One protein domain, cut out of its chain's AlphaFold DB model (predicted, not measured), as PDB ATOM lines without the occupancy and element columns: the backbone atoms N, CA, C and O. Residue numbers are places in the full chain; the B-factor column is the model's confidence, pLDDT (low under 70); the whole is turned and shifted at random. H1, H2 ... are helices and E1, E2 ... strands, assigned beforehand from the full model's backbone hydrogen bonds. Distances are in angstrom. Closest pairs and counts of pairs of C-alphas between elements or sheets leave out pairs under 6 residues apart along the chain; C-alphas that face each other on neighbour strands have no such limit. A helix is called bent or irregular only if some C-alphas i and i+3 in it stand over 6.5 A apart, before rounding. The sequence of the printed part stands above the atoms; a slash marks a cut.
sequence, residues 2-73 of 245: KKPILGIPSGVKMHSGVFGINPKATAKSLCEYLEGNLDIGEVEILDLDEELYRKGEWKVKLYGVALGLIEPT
ATOM      1  N   LYS A   2     224.545 184.348 142.812       68.94
ATOM      2  CA  LYS A   2     223.543 184.718 143.823       68.94
ATOM      3  C   LYS A   2     223.161 186.184 143.577       68.94
ATOM      4  O   LYS A   2     224.054 187.002 143.387       68.94
ATOM      5  N   LYS A   3     221.866 186.492 143.489       82.44
ATOM      6  CA  LYS A   3     221.360 187.854 143.246       82.44
ATOM      7  C   LYS A   3     220.937 188.458 144.590       82.44
ATOM      8  O   LYS A   3     220.145 187.801 145.266       82.44
ATOM      9  N   PRO A   4     221.458 189.630 144.997       87.50
ATOM     10  CA  PRO A   4     220.997 190.283 146.213       87.50
ATOM     11  C   PRO A   4     219.576 190.831 146.035       87.50
ATOM     12  O   PRO A   4     219.145 191.127 144.919       87.50
ATOM     13  N   ILE A   5     218.863 190.969 147.146       88.25
ATOM     14  CA  ILE A   5     217.547 191.590 147.244       88.25
ATOM     15  C   ILE A   5     217.731 192.970 147.875       88.25
ATOM     16  O   ILE A   5     218.326 193.094 148.943       88.25
ATOM     17  N   LEU A   6     217.194 193.993 147.218       84.81
ATOM     18  CA  LEU A   6     217.044 195.333 147.771       84.81
ATOM     19  C   LEU A   6     215.575 195.726 147.650       84.81
ATOM     20  O   LEU A   6     215.028 195.798 146.549       84.81
ATOM     21  N   GLY A   7     214.933 195.951 148.787       81.44
ATOM     22  CA  GLY A   7     213.550 196.379 148.863       81.44
ATOM     23  C   GLY A   7     213.441 197.900 148.874       81.44
ATOM     24  O   GLY A   7     214.061 198.567 149.702       81.44
ATOM     25  N   ILE A   8     212.606 198.452 147.992       80.75
ATOM     26  CA  ILE A   8     212.208 199.862 148.064       80.75
ATOM     27  C   ILE A   8     211.090 199.975 149.104       80.75
ATOM     28  O   ILE A   8     210.063 199.308 148.948       80.75
ATOM     29  N   PRO A   9     211.245 200.792 150.158       71.50
ATOM     30  CA  PRO A   9     210.183 200.981 151.134       71.50
ATOM     31  C   PRO A   9     209.002 201.696 150.463       71.50
ATOM     32  O   PRO A   9     209.112 202.847 150.043       71.50
ATOM     33  N   SER A  10     207.867 201.006 150.342       63.66
ATOM     34  CA  SER A  10     206.628 201.533 149.744       63.66
ATOM     35  C   SER A  10     205.556 201.872 150.785       63.66
ATOM     36  O   SER A  10     204.390 202.064 150.446       63.66
ATOM     37  N   GLY A  11     205.930 201.909 152.064       60.09
ATOM     38  CA  GLY A  11     205.029 202.143 153.181       60.09
ATOM     39  C   GLY A  11     205.740 202.009 154.524       60.09
ATOM     40  O   GLY A  11     206.932 201.730 154.598       60.09
ATOM     41  N   VAL A  12     204.984 202.202 155.601       44.41
ATOM     42  CA  VAL A  12     205.510 202.330 156.968       44.41
ATOM     43  C   VAL A  12     205.658 200.990 157.717       44.41
ATOM     44  O   VAL A  12     205.772 201.000 158.932       44.41
ATOM     45  N   LYS A  13     205.615 199.823 157.056       53.41
ATOM     46  CA  LYS A  13     205.585 198.491 157.715       53.41
ATOM     47  C   LYS A  13     206.686 197.540 157.230       53.41
ATOM     48  O   LYS A  13     206.455 196.352 157.031       53.41
ATOM     49  N   MET A  14     207.879 198.071 156.986       61.91
ATOM     50  CA  MET A  14     208.984 197.294 156.424       61.91
ATOM     51  C   MET A  14     209.994 196.983 157.527       61.91
ATOM     52  O   MET A  14     210.732 197.863 157.951       61.91
ATOM     53  N   HIS A  15     209.994 195.741 158.015       64.25
ATOM     54  CA  HIS A  15     210.822 195.322 159.155       64.25
ATOM     55  C   HIS A  15     212.022 194.456 158.758       64.25
ATOM     56  O   HIS A  15     212.920 194.253 159.564       64.25
ATOM     57  N   SER A  16     212.045 193.933 157.529       68.81
ATOM     58  CA  SER A  16     213.148 193.106 157.029       68.81
ATOM     59  C   SER A  16     214.392 193.941 156.704       68.81
ATOM     60  O   SER A  16     214.278 195.015 156.118       68.81
ATOM     61  N   GLY A  17     215.580 193.384 156.951       63.72
ATOM     62  CA  GLY A  17     216.879 194.001 156.660       63.72
ATOM     63  C   GLY A  17     217.199 194.185 155.170       63.72
ATOM     64  O   GLY A  17     218.237 194.742 154.836       63.72
ATOM     65  N   VAL A  18     216.321 193.737 154.262       73.94
ATOM     66  CA  VAL A  18     216.432 194.003 152.813       73.94
ATOM     67  C   VAL A  18     215.920 195.387 152.405       73.94
ATOM     68  O   VAL A  18     216.195 195.810 151.284       73.94
ATOM     69  N   PHE A  19     215.136 196.071 153.245       74.94
ATOM     70  CA  PHE A  19     214.552 197.365 152.892       74.94
ATOM     71  C   PHE A  19     215.493 198.512 153.248       74.94
ATOM     72  O   PHE A  19     216.011 198.577 154.360       74.94
ATOM     73  N   GLY A  20     215.679 199.446 152.315       68.56
ATOM     74  CA  GLY A  20     216.343 200.706 152.637       68.56
ATOM     75  C   GLY A  20     215.472 201.573 153.553       68.56
ATOM     76  O   GLY A  20     214.247 201.454 153.561       68.56
ATOM     77  N   ILE A  21     216.100 202.483 154.301       64.94
ATOM     78  CA  ILE A  21     215.417 203.346 155.286       64.94
ATOM     79  C   ILE A  21     214.346 204.261 154.662       64.94
ATOM     80  O   ILE A  21     213.348 204.596 155.289       64.94
ATOM     81  N   ASN A  22     214.548 204.681 153.412       67.38
ATOM     82  CA  ASN A  22     213.602 205.458 152.614       67.38
ATOM     83  C   ASN A  22     213.947 205.301 151.115       67.38
ATOM     84  O   ASN A  22     215.035 204.806 150.789       67.38
ATOM     85  N   PRO A  23     213.073 205.714 150.176       78.00
ATOM     86  CA  PRO A  23     213.329 205.527 148.745       78.00
ATOM     87  C   PRO A  23     214.610 206.216 148.252       78.00
ATOM     88  O   PRO A  23     215.319 205.661 147.417       78.00
ATOM     89  N   LYS A  24     214.945 207.395 148.797       73.31
ATOM     90  CA  LYS A  24     216.147 208.154 148.417       73.31
ATOM     91  C   LYS A  24     217.427 207.433 148.848       73.31
ATOM     92  O   LYS A  24     218.352 207.307 148.053       73.31
ATOM     93  N   ALA A  25     217.463 206.934 150.080       70.81
ATOM     94  CA  ALA A  25     218.560 206.128 150.595       70.81
ATOM     95  C   ALA A  25     218.682 204.811 149.821       70.81
ATOM     96  O   ALA A  25     219.772 204.463 149.395       70.81
ATOM     97  N   THR A  26     217.559 204.148 149.528       79.50
ATOM     98  CA  THR A  26     217.541 202.908 148.732       79.50
ATOM     99  C   THR A  26     218.144 203.121 147.343       79.50
ATOM    100  O   THR A  26     218.958 202.319 146.892       79.50
ATOM    101  N   ALA A  27     217.782 204.219 146.668       82.12
ATOM    102  CA  ALA A  27     218.361 204.576 145.376       82.12
ATOM    103  C   ALA A  27     219.873 204.823 145.482       82.12
ATOM    104  O   ALA A  27     220.627 204.341 144.643       82.12
ATOM    105  N   LYS A  28     220.321 205.517 146.538       79.31
ATOM    106  CA  LYS A  28     221.747 205.738 146.800       79.31
ATOM    107  C   LYS A  28     222.491 204.415 146.997       79.31
ATOM    108  O   LYS A  28     223.485 204.189 146.318       79.31
ATOM    109  N   SER A  29     221.988 203.523 147.851       79.75
ATOM    110  CA  SER A  29     222.587 202.203 148.079       79.75
ATOM    111  C   SER A  29     222.615 201.361 146.798       79.75
ATOM    112  O   SER A  29     223.574 200.642 146.547       79.75
ATOM    113  N   LEU A  30     221.604 201.466 145.931       86.00
ATOM    114  CA  LEU A  30     221.646 200.791 144.634       86.00
ATOM    115  C   LEU A  30     222.773 201.331 143.740       86.00
ATOM    116  O   LEU A  30     223.496 200.533 143.151       86.00
ATOM    117  N   CYS A  31     222.937 202.657 143.648       85.38
ATOM    118  CA  CYS A  31     224.019 203.267 142.867       85.38
ATOM    119  C   CYS A  31     225.398 202.826 143.371       85.38
ATOM    120  O   CYS A  31     226.205 202.344 142.587       85.38
ATOM    121  N   GLU A  32     225.632 202.905 144.679       82.50
ATOM    122  CA  GLU A  32     226.907 202.520 145.298       82.50
ATOM    123  C   GLU A  32     227.236 201.032 145.073       82.50
ATOM    124  O   GLU A  32     228.384 200.677 144.820       82.50
ATOM    125  N   TYR A  33     226.235 200.144 145.091       85.56
ATOM    126  CA  TYR A  33     226.429 198.733 144.737       85.56
ATOM    127  C   TYR A  33     226.793 198.544 143.260       85.56
ATOM    128  O   TYR A  33     227.681 197.755 142.943       85.56
ATOM    129  N   LEU A  34     226.139 199.276 142.353       87.19
ATOM    130  CA  LEU A  34     226.462 199.237 140.923       87.19
ATOM    131  C   LEU A  34     227.865 199.792 140.628       87.19
ATOM    132  O   LEU A  34     228.506 199.343 139.679       87.19
ATOM    133  N   GLU A  35     228.342 200.728 141.448       88.44
ATOM    134  CA  GLU A  35     229.695 201.293 141.397       88.44
ATOM    135  C   GLU A  35     230.752 200.407 142.087       88.44
ATOM    136  O   GLU A  35     231.947 200.657 141.944       88.44
ATOM    137  N   GLY A  36     230.335 199.339 142.780       84.50
ATOM    138  CA  GLY A  36     231.227 198.404 143.474       84.50
ATOM    139  C   GLY A  36     231.679 198.860 144.866       84.50
ATOM    140  O   GLY A  36     232.599 198.268 145.424       84.50
ATOM    141  N   ASN A  37     231.037 199.884 145.434       79.75
ATOM    142  CA  ASN A  37     231.352 200.445 146.752       79.75
ATOM    143  C   ASN A  37     230.574 199.777 147.901       79.75
ATOM    144  O   ASN A  37     230.853 200.043 149.071       79.75
ATOM    145  N   LEU A  38     229.587 198.932 147.584       79.00
ATOM    146  CA  LEU A  38     228.812 198.165 148.559       79.00
ATOM    147  C   LEU A  38     228.973 196.669 148.353       79.00
ATOM    148  O   LEU A  38     228.892 196.168 147.231       79.00
ATOM    149  N   ASP A  39     229.114 195.963 149.469       81.38
ATOM    150  CA  ASP A  39     229.167 194.510 149.496       81.38
ATOM    151  C   ASP A  39     227.773 193.888 149.600       81.38
ATOM    152  O   ASP A  39     226.768 194.516 149.949       81.38
ATOM    153  N   ILE A  40     227.728 192.594 149.299       84.25
ATOM    154  CA  ILE A  40     226.560 191.746 149.509       84.25
ATOM    155  C   ILE A  40     226.783 190.840 150.710       84.25
ATOM    156  O   ILE A  40     227.871 190.302 150.916       84.25
ATOM    157  N   GLY A  41     225.725 190.570 151.459       79.81
ATOM    158  CA  GLY A  41     225.782 189.537 152.481       79.81
ATOM    159  C   GLY A  41     224.421 189.185 153.045       79.81
ATOM    160  O   GLY A  41     223.385 189.562 152.505       79.81
ATOM    161  N   GLU A  42     224.445 188.374 154.091       79.69
ATOM    162  CA  GLU A  42     223.243 187.843 154.718       79.69
ATOM    163  C   GLU A  42     222.485 188.936 155.480       79.69
ATOM    164  O   GLU A  42     223.040 189.590 156.359       79.69
ATOM    165  N   VAL A  43     221.208 189.110 155.136       76.94
ATOM    166  CA  VAL A  43     220.262 190.030 155.776       76.94
ATOM    167  C   VAL A  43     218.985 189.295 156.162       76.94
ATOM    168  O   VAL A  43     218.551 188.350 155.497       76.94
ATOM    169  N   GLU A  44     218.367 189.723 157.252       77.94
ATOM    170  CA  GLU A  44     217.204 189.061 157.825       77.94
ATOM    171  C   GLU A  44     215.908 189.426 157.094       77.94
ATOM    172  O   GLU A  44     215.618 190.594 156.832       77.94
ATOM    173  N   ILE A  45     215.077 188.422 156.821       82.12
ATOM    174  CA  ILE A  45     213.693 188.607 156.388       82.12
ATOM    175  C   ILE A  45     212.812 188.483 157.624       82.12
ATOM    176  O   ILE A  45     212.631 187.392 158.165       82.12
ATOM    177  N   LEU A  46     212.310 189.622 158.089       82.25
ATOM    178  CA  LEU A  46     211.413 189.741 159.231       82.25
ATOM    179  C   LEU A  46     209.990 189.992 158.746       82.25
ATOM    180  O   LEU A  46     209.769 190.871 157.910       82.25
ATOM    181  N   ASP A  47     209.049 189.253 159.321       77.81
ATOM    182  CA  ASP A  47     207.621 189.416 159.074       77.81
ATOM    183  C   ASP A  47     206.899 189.798 160.369       77.81
ATOM    184  O   ASP A  47     207.209 189.287 161.453       77.81
ATOM    185  N   LEU A  48     205.958 190.730 160.251       75.88
ATOM    186  CA  LEU A  48     205.092 191.159 161.342       75.88
ATOM    187  C   LEU A  48     203.754 190.453 161.173       75.88
ATOM    188  O   LEU A  48     203.120 190.559 160.128       75.88
ATOM    189  N   ASP A  49     203.294 189.787 162.225       76.94
ATOM    190  CA  ASP A  49     201.970 189.178 162.218       76.94
ATOM    191  C   ASP A  49     200.895 190.279 162.228       76.94
ATOM    192  O   ASP A  49     200.599 190.878 163.263       76.94
ATOM    193  N   GLU A  50     200.343 190.596 161.052       70.25
ATOM    194  CA  GLU A  50     199.379 191.686 160.900       70.25
ATOM    195  C   GLU A  50     198.092 191.470 161.705       70.25
ATOM    196  O   GLU A  50     197.476 192.449 162.136       70.25
ATOM    197  N   GLU A  51     197.656 190.221 161.897       74.81
ATOM    198  CA  GLU A  51     196.439 189.930 162.657       74.81
ATOM    199  C   GLU A  51     196.635 190.220 164.142       74.81
ATOM    200  O   GLU A  51     195.756 190.806 164.778       74.81
ATOM    201  N   LEU A  52     197.791 189.834 164.686       75.00
ATOM    202  CA  LEU A  52     198.172 190.169 166.055       75.00
ATOM    203  C   LEU A  52     198.413 191.670 166.202       75.00
ATOM    204  O   LEU A  52     197.902 192.279 167.140       75.00
ATOM    205  N   TYR A  53     199.061 192.298 165.224       69.69
ATOM    206  CA  TYR A  53     199.287 193.739 165.236       69.69
ATOM    207  C   TYR A  53     197.969 194.530 165.266       69.69
ATOM    208  O   TYR A  53     197.812 195.449 166.065       69.69
ATOM    209  N   ARG A  54     196.955 194.119 164.486       67.25
ATOM    210  CA  ARG A  54     195.604 194.719 164.538       67.25
ATOM    211  C   ARG A  54     194.906 194.541 165.886       67.25
ATOM    212  O   ARG A  54     194.004 195.314 166.198       67.25
ATOM    213  N   LYS A  55     195.298 193.539 166.674       71.31
ATOM    214  CA  LYS A  55     194.804 193.294 168.038       71.31
ATOM    215  C   LYS A  55     195.632 194.026 169.105       71.31
ATOM    216  O   LYS A  55     195.413 193.786 170.289       71.31
ATOM    217  N   GLY A  56     196.560 194.900 168.704       63.19
ATOM    218  CA  GLY A  56     197.470 195.584 169.623       63.19
ATOM    219  C   GLY A  56     198.517 194.639 170.210       63.19
ATOM    220  O   GLY A  56     198.901 194.777 171.365       63.19
ATOM    221  N   GLU A  57     198.930 193.619 169.457       69.69
ATOM    222  CA  GLU A  57     200.028 192.731 169.827       69.69
ATOM    223  C   GLU A  57     201.146 192.831 168.802       69.69
ATOM    224  O   GLU A  57     201.061 192.325 167.683       69.69
ATOM    225  N   TRP A  58     202.240 193.466 169.201       73.00
ATOM    226  CA  TRP A  58     203.416 193.563 168.358       73.00
ATOM    227  C   TRP A  58     204.238 192.268 168.434       73.00
ATOM    228  O   TRP A  58     204.907 192.001 169.438       73.00
ATOM    229  N   LYS A  59     204.147 191.442 167.378       76.50
ATOM    230  CA  LYS A  59     204.838 190.148 167.254       76.50
ATOM    231  C   LYS A  59     205.553 190.021 165.909       76.50
ATOM    232  O   LYS A  59     204.928 189.775 164.879       76.50
ATOM    233  N   VAL A  60     206.878 190.141 165.944       77.94
ATOM    234  CA  VAL A  60     207.757 190.014 164.772       77.94
ATOM    235  C   VAL A  60     208.465 188.663 164.800       77.94
ATOM    236  O   VAL A  60     208.894 188.200 165.860       77.94
ATOM    237  N   LYS A  61     208.586 188.014 163.641       78.56
ATOM    238  CA  LYS A  61     209.268 186.723 163.490       78.56
ATOM    239  C   LYS A  61     210.331 186.796 162.400       78.56
ATOM    240  O   LYS A  61     210.126 187.407 161.356       78.56
ATOM    241  N   LEU A  62     211.451 186.114 162.631       81.06
ATOM    242  CA  LEU A  62     212.443 185.838 161.596       81.06
ATOM    243  C   LEU A  62     211.892 184.754 160.661       81.06
ATOM    244  O   LEU A  62     211.732 183.608 161.075       81.06
ATOM    245  N   TYR A  63     211.597 185.123 159.417       82.38
ATOM    246  CA  TYR A  63     211.127 184.207 158.377       82.38
ATOM    247  C   TYR A  63     212.293 183.494 157.683       82.38
ATOM    248  O   TYR A  63     212.187 182.335 157.286       82.38
ATOM    249  N   GLY A  64     213.433 184.173 157.556       81.62
ATOM    250  CA  GLY A  64     214.630 183.600 156.961       81.62
ATOM    251  C   GLY A  64     215.751 184.612 156.796       81.62
ATOM    252  O   GLY A  64     215.693 185.724 157.314       81.62
ATOM    253  N   VAL A  65     216.774 184.213 156.050       81.94
ATOM    254  CA  VAL A  65     217.923 185.050 155.705       81.94
ATOM    255  C   VAL A  65     218.052 185.057 154.186       81.94
ATOM    256  O   VAL A  65     217.942 184.011 153.544       81.94
ATOM    257  N   ALA A  66     218.258 186.235 153.609       85.38
ATOM    258  CA  ALA A  66     218.478 186.430 152.184       85.38
ATOM    259  C   ALA A  66     219.818 187.125 151.948       85.38
ATOM    260  O   ALA A  66     220.420 187.675 152.862       85.38
ATOM    261  N   LEU A  67     220.289 187.110 150.705       85.50
ATOM    262  CA  LEU A  67     221.410 187.951 150.307       85.50
ATOM    263  C   LEU A  67     220.869 189.358 150.022       85.50
ATOM    264  O   LEU A  67     219.961 189.487 149.205       85.50
ATOM    265  N   GLY A  68     221.408 190.388 150.660       84.75
ATOM    266  CA  GLY A  68     221.034 191.788 150.461       84.75
ATOM    267  C   GLY A  68     222.255 192.685 150.326       84.75
ATOM    268  O   GLY A  68     223.389 192.211 150.422       84.75
ATOM    269  N   LEU A  69     222.015 193.970 150.071       82.25
ATOM    270  CA  LEU A  69     223.078 194.974 150.092       82.25
ATOM    271  C   LEU A  69     223.434 195.283 151.545       82.25
ATOM    272  O   LEU A  69     222.549 195.595 152.341       82.25
ATOM    273  N   ILE A  70     224.715 195.187 151.882       70.56
ATOM    274  CA  ILE A  70     225.222 195.511 153.212       70.56
ATOM    275  C   ILE A  70     225.985 196.823 153.112       70.56
ATOM    276  O   ILE A  70     226.982 196.919 152.399       70.56
ATOM    277  N   GLU A  71     225.528 197.833 153.853       59.78
ATOM    278  CA  GLU A  71     226.353 199.017 154.093       59.78
ATOM    279  C   GLU A  71     227.606 198.603 154.867       59.78
ATOM    280  O   GLU A  71     227.488 197.801 155.803       59.78
ATOM    281  N   PRO A  72     228.803 199.109 154.510       46.91
ATOM    282  CA  PRO A  72     230.027 198.724 155.184       46.91
ATOM    283  C   PRO A  72     229.816 199.044 156.654       46.91
ATOM    284  O   PRO A  72     229.587 200.194 157.032       46.91
ATOM    285  N   THR A  73     229.816 198.001 157.481       38.94
ATOM    286  CA  THR A  73     229.714 198.161 158.929       38.94
ATOM    287  C   THR A  73     230.820 199.123 159.303       38.94
ATOM    288  O   THR A  73     231.954 198.786 159.006       38.94
TER     289      THR A  73
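AT A GLANCE: This is residues 2 to 73 of the 245 residues of an uncharacterized protein of Aquificae bacterium (UniProt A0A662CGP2). A long bent ribbon of two antiparallel strands, E1 and E2, arches over the unnamed loop of residues 8 to 22, with H1 near one end and H2 beyond the other, while the first printed residues, from residue 2, pass beside the ribbon. The 72 printed residues include two named helices and two named strands, in order H1, E1, H2, E2: class mixed. Elongated, 45 by 23 by 20 A, the whole is only just loose, close to compact, with radius of gyration of the C-alphas 13.6 A.

IN THESE COORDINATES: Find C-alpha 23 at (213.329, 205.527, 148.745), where H1, residues 23 to 34, begins. E1, residues 39 to 48, runs 27.0 A. H2 holds residues 50 to 54. E2, residues 60 to 70, bends by 87 degrees at residue 67 and ends at (225.222, 195.511, 153.212).

HOW THE PARTS SIT: Between E1 and E2 find N 43 and O 66, 2.8 A apart, within hydrogen-bond range. The closest C-alphas of H1 and E2, Tyr 33 and Leu 69, are 7.4 A apart. H1 and H2 have every O i to N i+4 pair within range.

THE WHOLE: The farthest C-alphas, 35 and 55, are 44.6 A apart. The printed part has no cut. Residues 10 to 17 are among those under pLDDT 70.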